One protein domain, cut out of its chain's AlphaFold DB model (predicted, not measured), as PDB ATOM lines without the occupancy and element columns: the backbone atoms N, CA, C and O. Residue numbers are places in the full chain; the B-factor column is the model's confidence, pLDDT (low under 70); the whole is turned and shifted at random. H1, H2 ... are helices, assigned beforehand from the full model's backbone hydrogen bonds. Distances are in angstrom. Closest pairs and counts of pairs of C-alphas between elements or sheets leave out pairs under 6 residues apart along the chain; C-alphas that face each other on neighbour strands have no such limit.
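This is residues 119 to 223 of the 407 residues of an uncharacterized protein of Candidatus Bathyarchaeota archaeon (UniProt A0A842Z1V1). Two long helices, H3 and H1, make a narrow V, with small H2 packed on H1 near the closed end; residues 198 to 223 and 119 to 142 stick out as its arms. The printed part has 105 residues with three named helices, in the order H1, H2, H3 along the chain, which hold 92 of them, and no named strand; its class is all helix. It is extended, radius of gyration of the C-alphas 22.6 A, spanning 73 by 31 by 16 A.

H3, residues 173 to 223, 71.6 A long, has a kink of 50 degrees near residue 180 and ends at C-alpha 223 (-3.831, -61.710, 13.130). H1, residues 122 to 158, 52.0 A, begins at C-alpha 122 (-7.664, -39.328, -1.401). H2 is residues 162 to 165, 5.0 A.

H3 touches H1 with residues 183 to 197 alone, closest C-alphas Cys 190 and Ile 150, 6.1 A. They run opposite ways at a shallow tilt of 33 degrees, only just short of steep. H1 touches H2, closest C-alphas Gly 156 and Trp 162, 5.6 A, with residues 153 to 157 alone. O i to N i+4 pairs within hydrogen-bond range are 41 of 47 in H3 and 31 of 33 in H1; H2 is too short for one.

The printed part has no cut and no long link. Residues 173 and 220 to 223 have pLDDT under 70.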
ATOM      1  N   SER A 119     -11.273 -43.627  -1.609       86.31
ATOM      2  CA  SER A 119     -10.627 -43.561  -2.929       86.31
ATOM      3  C   SER A 119     -11.026 -42.335  -3.772       86.31
ATOM      4  O   SER A 119     -10.221 -41.849  -4.571       86.31
ATOM      5  N   CYS A 120     -12.238 -41.801  -3.582       85.81
ATOM      6  CA  CYS A 120     -12.727 -40.592  -4.247       85.81
ATOM      7  C   CYS A 120     -12.154 -39.305  -3.629       85.81
ATOM      8  O   CYS A 120     -11.964 -38.311  -4.335       85.81
ATOM      9  N   PHE A 121     -11.833 -39.323  -2.333       82.88
ATOM     10  CA  PHE A 121     -11.329 -38.172  -1.579       82.88
ATOM     11  C   PHE A 121      -9.802 -38.100  -1.525       82.88
ATOM     12  O   PHE A 121      -9.225 -37.007  -1.588       82.88
ATOM     13  N   GLU A 122      -9.122 -39.245  -1.464       86.50
ATOM     14  CA  GLU A 122      -7.664 -39.328  -1.401       86.50
ATOM     15  C   GLU A 122      -6.942 -38.456  -2.445       86.50
ATOM     16  O   GLU A 122      -5.988 -37.769  -2.074       86.50
ATOM     17  N   PRO A 123      -7.331 -38.411  -3.739       90.19
ATOM     18  CA  PRO A 123      -6.612 -37.617  -4.733       90.19
ATOM     19  C   PRO A 123      -6.635 -36.113  -4.433       90.19
ATOM     20  O   PRO A 123      -5.645 -35.424  -4.696       90.19
ATOM     21  N   ALA A 124      -7.733 -35.606  -3.862       89.19
ATOM     22  CA  ALA A 124      -7.864 -34.204  -3.477       89.19
ATOM     23  C   ALA A 124      -6.987 -33.874  -2.256       89.19
ATOM     24  O   ALA A 124      -6.305 -32.845  -2.241       89.19
ATOM     25  N   HIS A 125      -6.929 -34.778  -1.273       88.44
ATOM     26  CA  HIS A 125      -6.154 -34.587  -0.043       88.44
ATOM     27  C   HIS A 125      -4.666 -34.941  -0.181       88.44
ATOM     28  O   HIS A 125      -3.844 -34.353   0.519       88.44
ATOM     29  N   LYS A 126      -4.272 -35.789  -1.140       92.94
ATOM     30  CA  LYS A 126      -2.870 -36.192  -1.383       92.94
ATOM     31  C   LYS A 126      -1.931 -35.004  -1.577       92.94
ATOM     32  O   LYS A 126      -0.787 -35.033  -1.128       92.94
ATOM     33  N   LYS A 127      -2.390 -33.933  -2.235       92.12
ATOM     34  CA  LYS A 127      -1.584 -32.713  -2.405       92.12
ATOM     35  C   LYS A 127      -1.367 -31.985  -1.076       92.12
ATOM     36  O   LYS A 127      -0.253 -31.534  -0.815       92.12
ATOM     37  N   ALA A 128      -2.409 -31.882  -0.253       91.50
ATOM     38  CA  ALA A 128      -2.338 -31.257   1.062       91.50
ATOM     39  C   ALA A 128      -1.484 -32.089   2.030       91.50
ATOM     40  O   ALA A 128      -0.607 -31.532   2.679       91.50
ATOM     41  N   GLU A 129      -1.650 -33.415   2.044       92.50
ATOM     42  CA  GLU A 129      -0.840 -34.328   2.861       92.50
ATOM     43  C   GLU A 129       0.650 -34.195   2.527       92.50
ATOM     44  O   GLU A 129       1.482 -34.049   3.421       92.50
ATOM     45  N   ARG A 130       1.009 -34.181   1.233       94.25
ATOM     46  CA  ARG A 130       2.402 -33.985   0.798       94.25
ATOM     47  C   ARG A 130       2.951 -32.630   1.219       94.25
ATOM     48  O   ARG A 130       4.100 -32.560   1.649       94.25
ATOM     49  N   LEU A 131       2.156 -31.569   1.084       95.00
ATOM     50  CA  LEU A 131       2.561 -30.230   1.502       95.00
ATOM     51  C   LEU A 131       2.797 -30.186   3.013       95.00
ATOM     52  O   LEU A 131       3.821 -29.678   3.451       95.00
ATOM     53  N   GLU A 132       1.904 -30.775   3.801       95.25
ATOM     54  CA  GLU A 132       2.052 -30.848   5.249       95.25
ATOM     55  C   GLU A 132       3.298 -31.657   5.643       95.25
ATOM     56  O   GLU A 132       4.109 -31.189   6.441       95.25
ATOM     57  N   LYS A 133       3.521 -32.825   5.025       94.62
ATOM     58  CA  LYS A 133       4.748 -33.625   5.205       94.62
ATOM     59  C   LYS A 133       5.998 -32.823   4.854       94.62
ATOM     60  O   LYS A 133       6.980 -32.872   5.590       94.62
ATOM     61  N   SER A 134       5.959 -32.077   3.748       95.88
ATOM     62  CA  SER A 134       7.061 -31.222   3.305       95.88
ATOM     63  C   SER A 134       7.336 -30.100   4.304       95.88
ATOM     64  O   SER A 134       8.493 -29.895   4.661       95.88
ATOM     65  N   ILE A 135       6.294 -29.440   4.818       94.81
ATOM     66  CA  ILE A 135       6.409 -28.402   5.849       94.81
ATOM     67  C   ILE A 135       6.990 -28.995   7.133       94.81
ATOM     68  O   ILE A 135       7.953 -28.450   7.662       94.81
ATOM     69  N   ARG A 136       6.479 -30.141   7.601       93.12
ATOM     70  CA  ARG A 136       7.009 -30.830   8.789       93.12
ATOM     71  C   ARG A 136       8.485 -31.201   8.618       93.12
ATOM     72  O   ARG A 136       9.272 -31.014   9.543       93.12
ATOM     73  N   ASN A 137       8.881 -31.689   7.442       93.44
ATOM     74  CA  ASN A 137      10.273 -32.041   7.165       93.44
ATOM     75  C   ASN A 137      11.187 -30.804   7.100       93.44
ATOM     76  O   ASN A 137      12.265 -30.800   7.691       93.44
ATOM     77  N   ALA A 138      10.743 -29.739   6.429       94.06
ATOM     78  CA  ALA A 138      11.478 -28.478   6.363       94.06
ATOM     79  C   ALA A 138      11.638 -27.841   7.753       94.06
ATOM     80  O   ALA A 138      12.717 -27.354   8.087       94.06
ATOM     81  N   GLU A 139      10.594 -27.895   8.585       94.50
ATOM     82  CA  GLU A 139      10.635 -27.417   9.967       94.50
ATOM     83  C   GLU A 139      11.608 -28.233  10.815       94.50
ATOM     84  O   GLU A 139      12.429 -27.665  11.527       94.50
ATOM     85  N   LYS A 140      11.584 -29.567  10.688       92.19
ATOM     86  CA  LYS A 140      12.532 -30.450  11.377       92.19
ATOM     87  C   LYS A 140      13.980 -30.118  11.010       92.19
ATOM     88  O   LYS A 140      14.824 -30.030  11.900       92.19
ATOM     89  N   GLY A 141      14.259 -29.889   9.724       93.75
ATOM     90  CA  GLY A 141      15.577 -29.457   9.255       93.75
ATOM     91  C   GLY A 141      15.986 -28.101   9.839       93.75
ATOM     92  O   GLY A 141      17.098 -27.951  10.341       93.75
ATOM     93  N   ARG A 142      15.069 -27.124   9.863       95.75
ATOM     94  CA  ARG A 142      15.323 -25.809  10.473       95.75
ATOM     95  C   ARG A 142      15.614 -25.920  11.969       95.75
ATOM     96  O   ARG A 142      16.620 -25.390  12.427       95.75
ATOM     97  N   ALA A 143      14.784 -26.652  12.705       94.81
ATOM     98  CA  ALA A 143      14.934 -26.876  14.138       94.81
ATOM     99  C   ALA A 143      16.273 -27.560  14.474       94.81
ATOM    100  O   ALA A 143      16.923 -27.211  15.460       94.81
ATOM    101  N   GLN A 144      16.730 -28.492  13.632       92.94
ATOM    102  CA  GLN A 144      18.050 -29.106  13.760       92.94
ATOM    103  C   GLN A 144      19.178 -28.094  13.530       92.94
ATOM    104  O   GLN A 144      20.076 -27.988  14.361       92.94
ATOM    105  N   HIS A 145      19.114 -27.301  12.458       96.69
ATOM    106  CA  HIS A 145      20.112 -26.260  12.204       96.69
ATOM    107  C   HIS A 145      20.160 -25.203  13.315       96.69
ATOM    108  O   HIS A 145      21.241 -24.731  13.666       96.69
ATOM    109  N   GLU A 146      19.016 -24.845  13.897       96.38
ATOM    110  CA  GLU A 146      18.944 -23.951  15.053       96.38
ATOM    111  C   GLU A 146      19.578 -24.576  16.294       96.38
ATOM    112  O   GLU A 146      20.397 -23.929  16.949       96.38
ATOM    113  N   ARG A 147      19.272 -25.846  16.584       95.75
ATOM    114  CA  ARG A 147      19.931 -26.598  17.656       95.75
ATOM    115  C   ARG A 147      21.446 -26.607  17.464       95.75
ATOM    116  O   ARG A 147      22.165 -26.246  18.390       95.75
ATOM    117  N   ASP A 148      21.933 -26.970  16.280       97.12
ATOM    118  CA  ASP A 148      23.368 -27.055  15.990       97.12
ATOM    119  C   ASP A 148      24.044 -25.681  16.072       97.12
ATOM    120  O   ASP A 148      25.151 -25.552  16.598       97.12
ATOM    121  N   ARG A 149      23.363 -24.625  15.609       96.75
ATOM    122  CA  ARG A 149      23.825 -23.240  15.756       96.75
ATOM    123  C   ARG A 149      23.971 -22.854  17.228       96.75
ATOM    124  O   ARG A 149      24.970 -22.232  17.582       96.75
ATOM    125  N   ILE A 150      23.010 -23.221  18.075       96.81
ATOM    126  CA  ILE A 150      23.054 -22.941  19.518       96.81
ATOM    127  C   ILE A 150      24.139 -23.770  20.205       96.81
ATOM    128  O   ILE A 150      24.828 -23.239  21.067       96.81
ATOM    129  N   ILE A 151      24.348 -25.028  19.805       96.62
ATOM    130  CA  ILE A 151      25.443 -25.863  20.323       96.62
ATOM    131  C   ILE A 151      26.795 -25.219  20.010       96.62
ATOM    132  O   ILE A 151      27.599 -25.039  20.916       96.62
ATOM    133  N   ARG A 152      27.028 -24.797  18.760       96.44
ATOM    134  CA  ARG A 152      28.271 -24.101  18.376       96.44
ATOM    135  C   ARG A 152      28.450 -22.779  19.121       96.44
ATOM    136  O   ARG A 152      29.569 -22.423  19.476       96.44
ATOM    137  N   LEU A 153      27.358 -22.049  19.359       95.69
ATOM    138  CA  LEU A 153      27.387 -20.820  20.152       95.69
ATOM    139  C   LEU A 153      27.744 -21.108  21.615       95.69
ATOM    140  O   LEU A 153      28.562 -20.394  22.184       95.69
ATOM    141  N   LEU A 154      27.155 -22.145  22.214       96.56
ATOM    142  CA  LEU A 154      27.445 -22.563  23.583       96.56
ATOM    143  C   LEU A 154      28.904 -23.005  23.725       96.56
ATOM    144  O   LEU A 154      29.576 -22.541  24.638       96.56
ATOM    145  N   ASP A 155      29.401 -23.817  22.797       96.19
ATOM    146  CA  ASP A 155      30.791 -24.281  22.772       96.19
ATOM    147  C   ASP A 155      31.770 -23.105  22.606       96.19
ATOM    148  O   ASP A 155      32.718 -22.947  23.373       96.19
ATOM    149  N   GLY A 156      31.466 -22.171  21.698       95.31
ATOM    150  CA  GLY A 156      32.237 -20.938  21.536       95.31
ATOM    151  C   GLY A 156      32.203 -20.018  22.766       95.31
ATOM    152  O   GLY A 156      33.199 -19.362  23.069       95.31
ATOM    153  N   LEU A 157      31.080 -19.971  23.493       94.06
ATOM    154  CA  LEU A 157      30.956 -19.225  24.748       94.06
ATOM    155  C   LEU A 157      31.642 -19.928  25.920       94.06
ATOM    156  O   LEU A 157      32.106 -19.248  26.829       94.06
ATOM    157  N   GLN A 158      31.710 -21.257  25.939       94.44
ATOM    158  CA  GLN A 158      32.398 -22.036  26.973       94.44
ATOM    159  C   GLN A 158      33.914 -22.103  26.736       94.44
ATOM    160  O   GLN A 158      34.678 -22.172  27.700       94.44
ATOM    161  N   GLY A 159      34.348 -21.990  25.480       91.62
ATOM    162  CA  GLY A 159      35.745 -22.003  25.071       91.62
ATOM    163  C   GLY A 159      36.566 -20.778  25.492       91.62
ATOM    164  O   GLY A 159      36.113 -19.866  26.187       91.62
ATOM    165  N   HIS A 160      37.822 -20.774  25.045       87.06
ATOM    166  CA  HIS A 160      38.828 -19.779  25.426       87.06
ATOM    167  C   HIS A 160      38.524 -18.365  24.886       87.06
ATOM    168  O   HIS A 160      38.699 -17.379  25.601       87.06
ATOM    169  N   ASP A 161      37.990 -18.271  23.663       87.81
ATOM    170  CA  ASP A 161      37.772 -17.013  22.930       87.81
ATOM    171  C   ASP A 161      36.300 -16.550  22.909       87.81
ATOM    172  O   ASP A 161      35.809 -15.982  21.928       87.81
ATOM    173  N   TRP A 162      35.581 -16.733  24.018       92.50
ATOM    174  CA  TRP A 162      34.165 -16.352  24.146       92.50
ATOM    175  C   TRP A 162      33.892 -14.855  23.925       92.50
ATOM    176  O   TRP A 162      32.799 -14.467  23.516       92.50
ATOM    177  N   LEU A 163      34.898 -14.000  24.120       91.06
ATOM    178  CA  LEU A 163      34.819 -12.567  23.819       91.06
ATOM    179  C   LEU A 163      34.613 -12.296  22.327       91.06
ATOM    180  O   LEU A 163      33.836 -11.416  21.965       91.06
ATOM    181  N   ARG A 164      35.237 -13.092  21.450       91.44
ATOM    182  CA  ARG A 164      35.053 -12.979  19.998       91.44
ATOM    183  C   ARG A 164      33.645 -13.386  19.585       91.44
ATOM    184  O   ARG A 164      33.036 -12.715  18.760       91.44
ATOM    185  N   VAL A 165      33.128 -14.451  20.191       91.62
ATOM    186  CA  VAL A 165      31.762 -14.948  19.970       91.62
ATOM    187  C   VAL A 165      30.722 -13.915  20.407       91.62
ATOM    188  O   VAL A 165      29.717 -13.718  19.729       91.62
ATOM    189  N   MET A 166      31.012 -13.186  21.486       87.25
ATOM    190  CA  MET A 166      30.226 -12.048  21.969       87.25
ATOM    191  C   MET A 166      30.428 -10.749  21.164       87.25
ATOM    192  O   MET A 166      29.772  -9.751  21.450       87.25
ATOM    193  N   GLY A 167      31.332 -10.726  20.177       89.25
ATOM    194  CA  GLY A 167      31.648  -9.536  19.376       89.25
ATOM    195  C   GLY A 167      32.497  -8.481  20.100       89.25
ATOM    196  O   GLY A 167      32.654  -7.364  19.612       89.25
ATOM    197  N   VAL A 168      33.065  -8.820  21.254       85.19
ATOM    198  CA  VAL A 168      33.851  -7.923  22.100       85.19
ATOM    199  C   VAL A 168      35.343  -8.163  21.833       85.19
ATOM    200  O   VAL A 168      35.967  -9.031  22.433       85.19
ATOM    201  N   SER A 169      35.936  -7.410  20.900       79.62
ATOM    202  CA  SER A 169      37.354  -7.542  20.515       79.62
ATOM    203  C   SER A 169      38.216  -6.399  21.071       79.62
ATOM    204  O   SER A 169      37.747  -5.270  21.195       79.62
ATOM    205  N   GLY A 170      39.482  -6.675  21.405       78.62
ATOM    206  CA  GLY A 170      40.451  -5.666  21.872       78.62
ATOM    207  C   GLY A 170      40.482  -5.416  23.388       78.62
ATOM    208  O   GLY A 170      41.030  -4.411  23.841       78.62
ATOM    209  N   ILE A 171      39.899  -6.310  24.191       74.25
ATOM    210  CA  ILE A 171      39.871  -6.182  25.652       74.25
ATOM    211  C   ILE A 171      40.997  -7.008  26.288       74.25
ATOM    212  O   ILE A 171      41.117  -8.207  26.052       74.25
ATOM    213  N   THR A 172      41.819  -6.354  27.115       72.31
ATOM    214  CA  THR A 172      42.886  -6.981  27.912       72.31
ATOM    215  C   THR A 172      42.321  -7.976  28.928       72.31
ATOM    216  O   THR A 172      41.206  -7.800  29.422       72.31
ATOM    217  N   GLU A 173      43.106  -8.991  29.304       68.94
ATOM    218  CA  GLU A 173      42.718 -10.040  30.268       68.94
ATOM    219  C   GLU A 173      42.102  -9.519  31.573       68.94
ATOM    220  O   GLU A 173      41.141 -10.090  32.087       68.94
ATOM    221  N   THR A 174      42.570  -8.366  32.042       75.25
ATOM    222  CA  THR A 174      42.096  -7.683  33.253       75.25
ATOM    223  C   THR A 174      40.631  -7.250  33.205       75.25
ATOM    224  O   THR A 174      39.968  -7.226  34.238       75.25
ATOM    225  N   ARG A 175      40.098  -6.938  32.018       79.75
ATOM    226  CA  ARG A 175      38.701  -6.524  31.819       79.75
ATOM    227  C   ARG A 175      37.800  -7.673  31.359       79.75
ATOM    228  O   ARG A 175      36.603  -7.469  31.214       79.75
ATOM    229  N   LYS A 176      38.325  -8.889  31.154       83.06
ATOM    230  CA  LYS A 176      37.500 -10.049  30.756       83.06
ATOM    231  C   LYS A 176      36.462 -10.395  31.830       83.06
ATOM    232  O   LYS A 176      35.308 -10.657  31.503       83.06
ATOM    233  N   LYS A 177      36.839 -10.279  33.107       85.62
ATOM    234  CA  LYS A 177      35.978 -10.604  34.258       85.62
ATOM    235  C   LYS A 177      34.717  -9.747  34.361       85.62
ATOM    236  O   LYS A 177      33.680 -10.238  34.783       85.62
ATOM    237  N   SER A 178      34.748  -8.486  33.920       88.44
ATOM    238  CA  SER A 178      33.538  -7.647  33.938       88.44
ATOM    239  C   SER A 178      32.462  -8.125  32.959       88.44
ATOM    240  O   SER A 178      31.300  -7.768  33.117       88.44
ATOM    241  N   PHE A 179      32.833  -8.935  31.960       88.75
ATOM    242  CA  PHE A 179      31.904  -9.519  30.992       88.75
ATOM    243  C   PHE A 179      31.489 -10.957  31.345       88.75
ATOM    244  O   PHE A 179      30.628 -11.506  30.662       88.75
ATOM    245  N   GLU A 180      32.033 -11.558  32.411       91.25
ATOM    246  CA  GLU A 180      31.625 -12.894  32.876       91.25
ATOM    247  C   GLU A 180      30.134 -12.962  33.251       91.25
ATOM    248  O   GLU A 180      29.457 -13.857  32.752       91.25
ATOM    249  N   PRO A 181      29.540 -11.991  33.981       94.12
ATOM    250  CA  PRO A 181      28.104 -12.035  34.271       94.12
ATOM    251  C   PRO A 181      27.230 -12.021  33.008       94.12
ATOM    252  O   PRO A 181      26.171 -12.652  32.963       94.12
ATOM    253  N   ALA A 182      27.682 -11.313  31.966       92.62
ATOM    254  CA  ALA A 182      27.014 -11.301  30.671       92.62
ATOM    255  C   ALA A 182      27.174 -12.653  29.960       92.62
ATOM    256  O   ALA A 182      26.183 -13.210  29.492       92.62
ATOM    257  N   ARG A 183      28.391 -13.213  29.932       94.19
ATOM    258  CA  ARG A 183      28.679 -14.554  29.397       94.19
ATOM    259  C   ARG A 183      27.771 -15.606  30.031       94.19
ATOM    260  O   ARG A 183      27.115 -16.351  29.308       94.19
ATOM    261  N   ASP A 184      27.672 -15.615  31.354       95.44
ATOM    262  CA  ASP A 184      26.871 -16.591  32.089       95.44
ATOM    263  C   ASP A 184      25.377 -16.470  31.768       95.44
ATOM    264  O   ASP A 184      24.668 -17.471  31.684       95.44
ATOM    265  N   HIS A 185      24.876 -15.250  31.548       95.38
ATOM    266  CA  HIS A 185      23.499 -15.042  31.098       95.38
ATOM    267  C   HIS A 185      23.253 -15.658  29.712       95.38
ATOM    268  O   HIS A 185      22.227 -16.310  29.505       95.38
ATOM    269  N   PHE A 186      24.195 -15.505  28.775       94.44
ATOM    270  CA  PHE A 186      24.097 -16.127  27.451       94.44
ATOM    271  C   PHE A 186      24.226 -17.650  27.501       94.44
ATOM    272  O   PHE A 186      23.450 -18.334  26.835       94.44
ATOM    273  N   ILE A 187      25.131 -18.184  28.324       96.25
ATOM    274  CA  ILE A 187      25.276 -19.631  28.547       96.25
ATOM    275  C   ILE A 187      23.955 -20.217  29.054       96.25
ATOM    276  O   ILE A 187      23.408 -21.112  28.411       96.25
ATOM    277  N   ARG A 188      23.370 -19.631  30.110       97.62
ATOM    278  CA  ARG A 188      22.059 -20.050  30.633       97.62
ATOM    279  C   ARG A 188      20.957 -19.979  29.572       97.62
ATOM    280  O   ARG A 188      20.087 -20.845  29.527       97.62
ATOM    281  N   GLY A 189      20.982 -18.961  28.708       96.69
ATOM    282  CA  GLY A 189      20.040 -18.823  27.595       96.69
ATOM    283  C   GLY A 189      20.159 -19.951  26.565       96.69
ATOM    284  O   GLY A 189      19.151 -20.556  26.195       96.69
ATOM    285  N   CYS A 190      21.381 -20.270  26.135       96.50
ATOM    286  CA  CYS A 190      21.659 -21.375  25.217       96.50
ATOM    287  C   CYS A 190      21.260 -22.729  25.823       96.50
ATOM    288  O   CYS A 190      20.561 -23.509  25.177       96.50
ATOM    289  N   GLU A 191      21.637 -22.984  27.077       96.75
ATOM    290  CA  GLU A 191      21.291 -24.206  27.812       96.75
ATOM    291  C   GLU A 191      19.776 -24.374  27.952       96.75
ATOM    292  O   GLU A 191      19.241 -25.432  27.623       96.75
ATOM    293  N   ALA A 192      19.052 -23.311  28.318       97.69
ATOM    294  CA  ALA A 192      17.597 -23.351  28.435       97.69
ATOM    295  C   ALA A 192      16.908 -23.699  27.106       97.69
ATOM    296  O   ALA A 192      15.874 -24.374  27.100       97.69
ATOM    297  N   ILE A 193      17.452 -23.247  25.970       95.94
ATOM    298  CA  ILE A 193      16.924 -23.615  24.651       95.94
ATOM    299  C   ILE A 193      17.256 -25.076  24.329       95.94
ATOM    300  O   ILE A 193      16.366 -25.819  23.912       95.94
ATOM    301  N   LEU A 194      18.485 -25.536  24.583       95.62
ATOM    302  CA  LEU A 194      18.857 -26.943  24.388       95.62
ATOM    303  C   LEU A 194      18.034 -27.890  25.266       95.62
ATOM    304  O   LEU A 194      17.640 -28.965  24.815       95.62
ATOM    305  N   ASP A 195      17.679 -27.480  26.478       96.31
ATOM    306  CA  ASP A 195      16.799 -28.249  27.350       96.31
ATOM    307  C   ASP A 195      15.363 -28.328  26.827       96.31
ATOM    308  O   ASP A 195      14.683 -29.336  27.050       96.31
ATOM    309  N   LYS A 196      14.882 -27.312  26.095       95.81
ATOM    310  CA  LYS A 196      13.618 -27.422  25.346       95.81
ATOM    311  C   LYS A 196      13.750 -28.447  24.224       95.81
ATOM    312  O   LYS A 196      12.886 -29.309  24.120       95.81
ATOM    313  N   PHE A 197      14.847 -28.430  23.461       94.62
ATOM    314  CA  PHE A 197      15.106 -29.438  22.424       94.62
ATOM    315  C   PHE A 197      15.190 -30.859  22.989       94.62
ATOM    316  O   PHE A 197      14.634 -31.781  22.396       94.62
ATOM    317  N   ARG A 198      15.830 -31.054  24.149       93.44
ATOM    318  CA  ARG A 198      15.908 -32.354  24.843       93.44
ATOM    319  C   ARG A 198      14.535 -32.842  25.298       93.44
ATOM    320  O   ARG A 198      14.212 -34.012  25.100       93.44
ATOM    321  N   ARG A 199      13.730 -31.958  25.899       94.06
ATOM    322  CA  ARG A 199      12.346 -32.265  26.297       94.06
ATOM    323  C   ARG A 199      11.490 -32.612  25.087       94.06
ATOM    324  O   ARG A 199      10.830 -33.643  25.103       94.06
ATOM    325  N   TRP A 200      11.570 -31.807  24.032       91.44
ATOM    326  CA  TRP A 200      10.854 -32.048  22.786       91.44
ATOM    327  C   TRP A 200      11.278 -33.363  22.123       91.44
ATOM    328  O   TRP A 200      10.417 -34.159  21.789       91.44
ATOM    329  N   SER A 201      12.575 -33.671  22.038       88.19
ATOM    330  CA  SER A 201      13.059 -34.945  21.476       88.19
ATOM    331  C   SER A 201      12.580 -36.164  22.274       88.19
ATOM    332  O   SER A 201      12.242 -37.189  21.688       88.19
ATOM    333  N   ARG A 202      12.531 -36.065  23.612       87.81
ATOM    334  CA  ARG A 202      11.967 -37.120  24.471       87.81
ATOM    335  C   ARG A 202      10.466 -37.285  24.256       87.81
ATOM    336  O   ARG A 202       9.994 -38.412  24.168       87.81
ATOM    337  N   GLU A 203       9.741 -36.182  24.130       85.25
ATOM    338  CA  GLU A 203       8.298 -36.197  23.895       85.25
ATOM    339  C   GLU A 203       7.944 -36.705  22.489       85.25
ATOM    340  O   GLU A 203       7.028 -37.507  22.335       85.25
ATOM    341  N   GLU A 204       8.712 -36.323  21.467       86.19
ATOM    342  CA  GLU A 204       8.602 -36.838  20.099       86.19
ATOM    343  C   GLU A 204       8.863 -38.353  20.070       86.19
ATOM    344  O   GLU A 204       8.112 -39.104  19.447       86.19
ATOM    345  N   LYS A 205       9.883 -38.827  20.804       88.56
ATOM    346  CA  LYS A 205      10.171 -40.260  20.960       88.56
ATOM    347  C   LYS A 205       9.023 -40.990  21.662       88.56
ATOM    348  O   LYS A 205       8.615 -42.041  21.183       88.56
ATOM    349  N   ARG A 206       8.461 -40.413  22.730       89.56
ATOM    350  CA  ARG A 206       7.305 -40.967  23.458       89.56
ATOM    351  C   ARG A 206       6.071 -41.075  22.557       89.56
ATOM    352  O   ARG A 206       5.470 -42.138  22.466       89.56
ATOM    353  N   ARG A 207       5.740 -40.003  21.828       83.69
ATOM    354  CA  ARG A 207       4.640 -39.960  20.847       83.69
ATOM    355  C   ARG A 207       4.830 -40.980  19.726       83.69
ATOM    356  O   ARG A 207       3.862 -41.599  19.292       83.69
ATOM    357  N   LYS A 208       6.066 -41.166  19.253       88.44
ATOM    358  CA  LYS A 208       6.382 -42.168  18.230       88.44
ATOM    359  C   LYS A 208       6.209 -43.591  18.765       88.44
ATOM    360  O   LYS A 208       5.582 -44.391  18.087       88.44
ATOM    361  N   GLN A 209       6.711 -43.881  19.965       80.44
ATOM    362  CA  GLN A 209       6.593 -45.200  20.602       80.44
ATOM    363  C   GLN A 209       5.138 -45.585  20.892       80.44
ATOM    364  O   GLN A 209       4.763 -46.730  20.692       80.44
ATOM    365  N   GLU A 210       4.299 -44.639  21.316       86.75
ATOM    366  CA  GLU A 210       2.870 -44.894  21.537       86.75
ATOM    367  C   GLU A 210       2.142 -45.230  20.227       86.75
ATOM    368  O   GLU A 210       1.362 -46.178  20.175       86.75
ATOM    369  N   LYS A 211       2.453 -44.499  19.148       86.75
ATOM    370  CA  LYS A 211       1.912 -44.776  17.813       86.75
ATOM    371  C   LYS A 211       2.388 -46.122  17.257       86.75
ATOM    372  O   LYS A 211       1.609 -46.809  16.606       86.75
ATOM    373  N   ASP A 212       3.645 -46.478  17.504       84.50
ATOM    374  CA  ASP A 212       4.245 -47.747  17.083       84.50
ATOM    375  C   ASP A 212       3.653 -48.937  17.849       84.50
ATOM    376  O   ASP A 212       3.215 -49.910  17.244       84.50
ATOM    377  N   ARG A 213       3.496 -48.806  19.173       86.12
ATOM    378  CA  ARG A 213       2.825 -49.806  20.011       86.12
ATOM    379  C   ARG A 213       1.369 -50.019  19.594       86.12
ATOM    380  O   ARG A 213       0.956 -51.157  19.436       86.12
ATOM    381  N   ALA A 214       0.617 -48.947  19.343       84.00
ATOM    382  CA  ALA A 214      -0.760 -49.057  18.859       84.00
ATOM    383  C   ALA A 214      -0.844 -49.692  17.457       84.00
ATOM    384  O   ALA A 214      -1.778 -50.433  17.166       84.00
ATOM    385  N   ALA A 215       0.129 -49.424  16.579       79.81
ATOM    386  CA  ALA A 215       0.198 -50.062  15.266       79.81
ATOM    387  C   ALA A 215       0.530 -51.560  15.372       79.81
ATOM    388  O   ALA A 215      -0.068 -52.357  14.654       79.81
ATOM    389  N   SER A 216       1.425 -51.939  16.289       79.50
ATOM    390  CA  SER A 216       1.743 -53.336  16.599       79.50
ATOM    391  C   SER A 216       0.542 -54.067  17.205       79.50
ATOM    392  O   SER A 216       0.202 -55.145  16.733       79.50
ATOM    393  N   GLU A 217      -0.176 -53.459  18.154       79.81
ATOM    394  CA  GLU A 217      -1.415 -54.013  18.723       79.81
ATOM    395  C   GLU A 217      -2.509 -54.188  17.654       79.81
ATOM    396  O   GLU A 217      -3.211 -55.197  17.642       79.81
ATOM    397  N   LEU A 218      -2.630 -53.251  16.709       77.81
ATOM    398  CA  LEU A 218      -3.597 -53.343  15.610       77.81
ATOM    399  C   LEU A 218      -3.186 -54.376  14.547       77.81
ATOM    400  O   LEU A 218      -4.055 -54.981  13.920       77.81
ATOM    401  N   ALA A 219      -1.884 -54.602  14.353       77.62
ATOM    402  CA  ALA A 219      -1.373 -55.691  13.524       77.62
ATOM    403  C   ALA A 219      -1.630 -57.056  14.186       77.62
ATOM    404  O   ALA A 219      -2.191 -57.941  13.547       77.62
ATOM    405  N   HIS A 220      -1.344 -57.188  15.483       68.38
ATOM    406  CA  HIS A 220      -1.557 -58.423  16.243       68.38
ATOM    407  C   HIS A 220      -3.053 -58.751  16.428       68.38
ATOM    408  O   HIS A 220      -3.465 -59.903  16.336       68.38
ATOM    409  N   GLY A 221      -3.909 -57.737  16.594       58.34
ATOM    410  CA  GLY A 221      -5.367 -57.906  16.657       58.34
ATOM    411  C   GLY A 221      -6.021 -58.277  15.320       58.34
ATOM    412  O   GLY A 221      -7.091 -58.880  15.312       58.34
ATOM    413  N   LYS A 222      -5.388 -57.955  14.183       55.41
ATOM    414  CA  LYS A 222      -5.818 -58.435  12.856       55.41
ATOM    415  C   LYS A 222      -5.389 -59.876  12.587       55.41
ATOM    416  O   LYS A 222      -6.073 -60.568  11.840       55.41
ATOM    417  N   GLU A 223      -4.308 -60.328  13.212       51.25
ATOM    418  CA  GLU A 223      -3.831 -61.710  13.130       51.25
ATOM    419  C   GLU A 223      -4.697 -62.652  13.993       51.25
ATOM    420  O   GLU A 223      -5.116 -63.706  13.523       51.25
TER     421      GLU A 223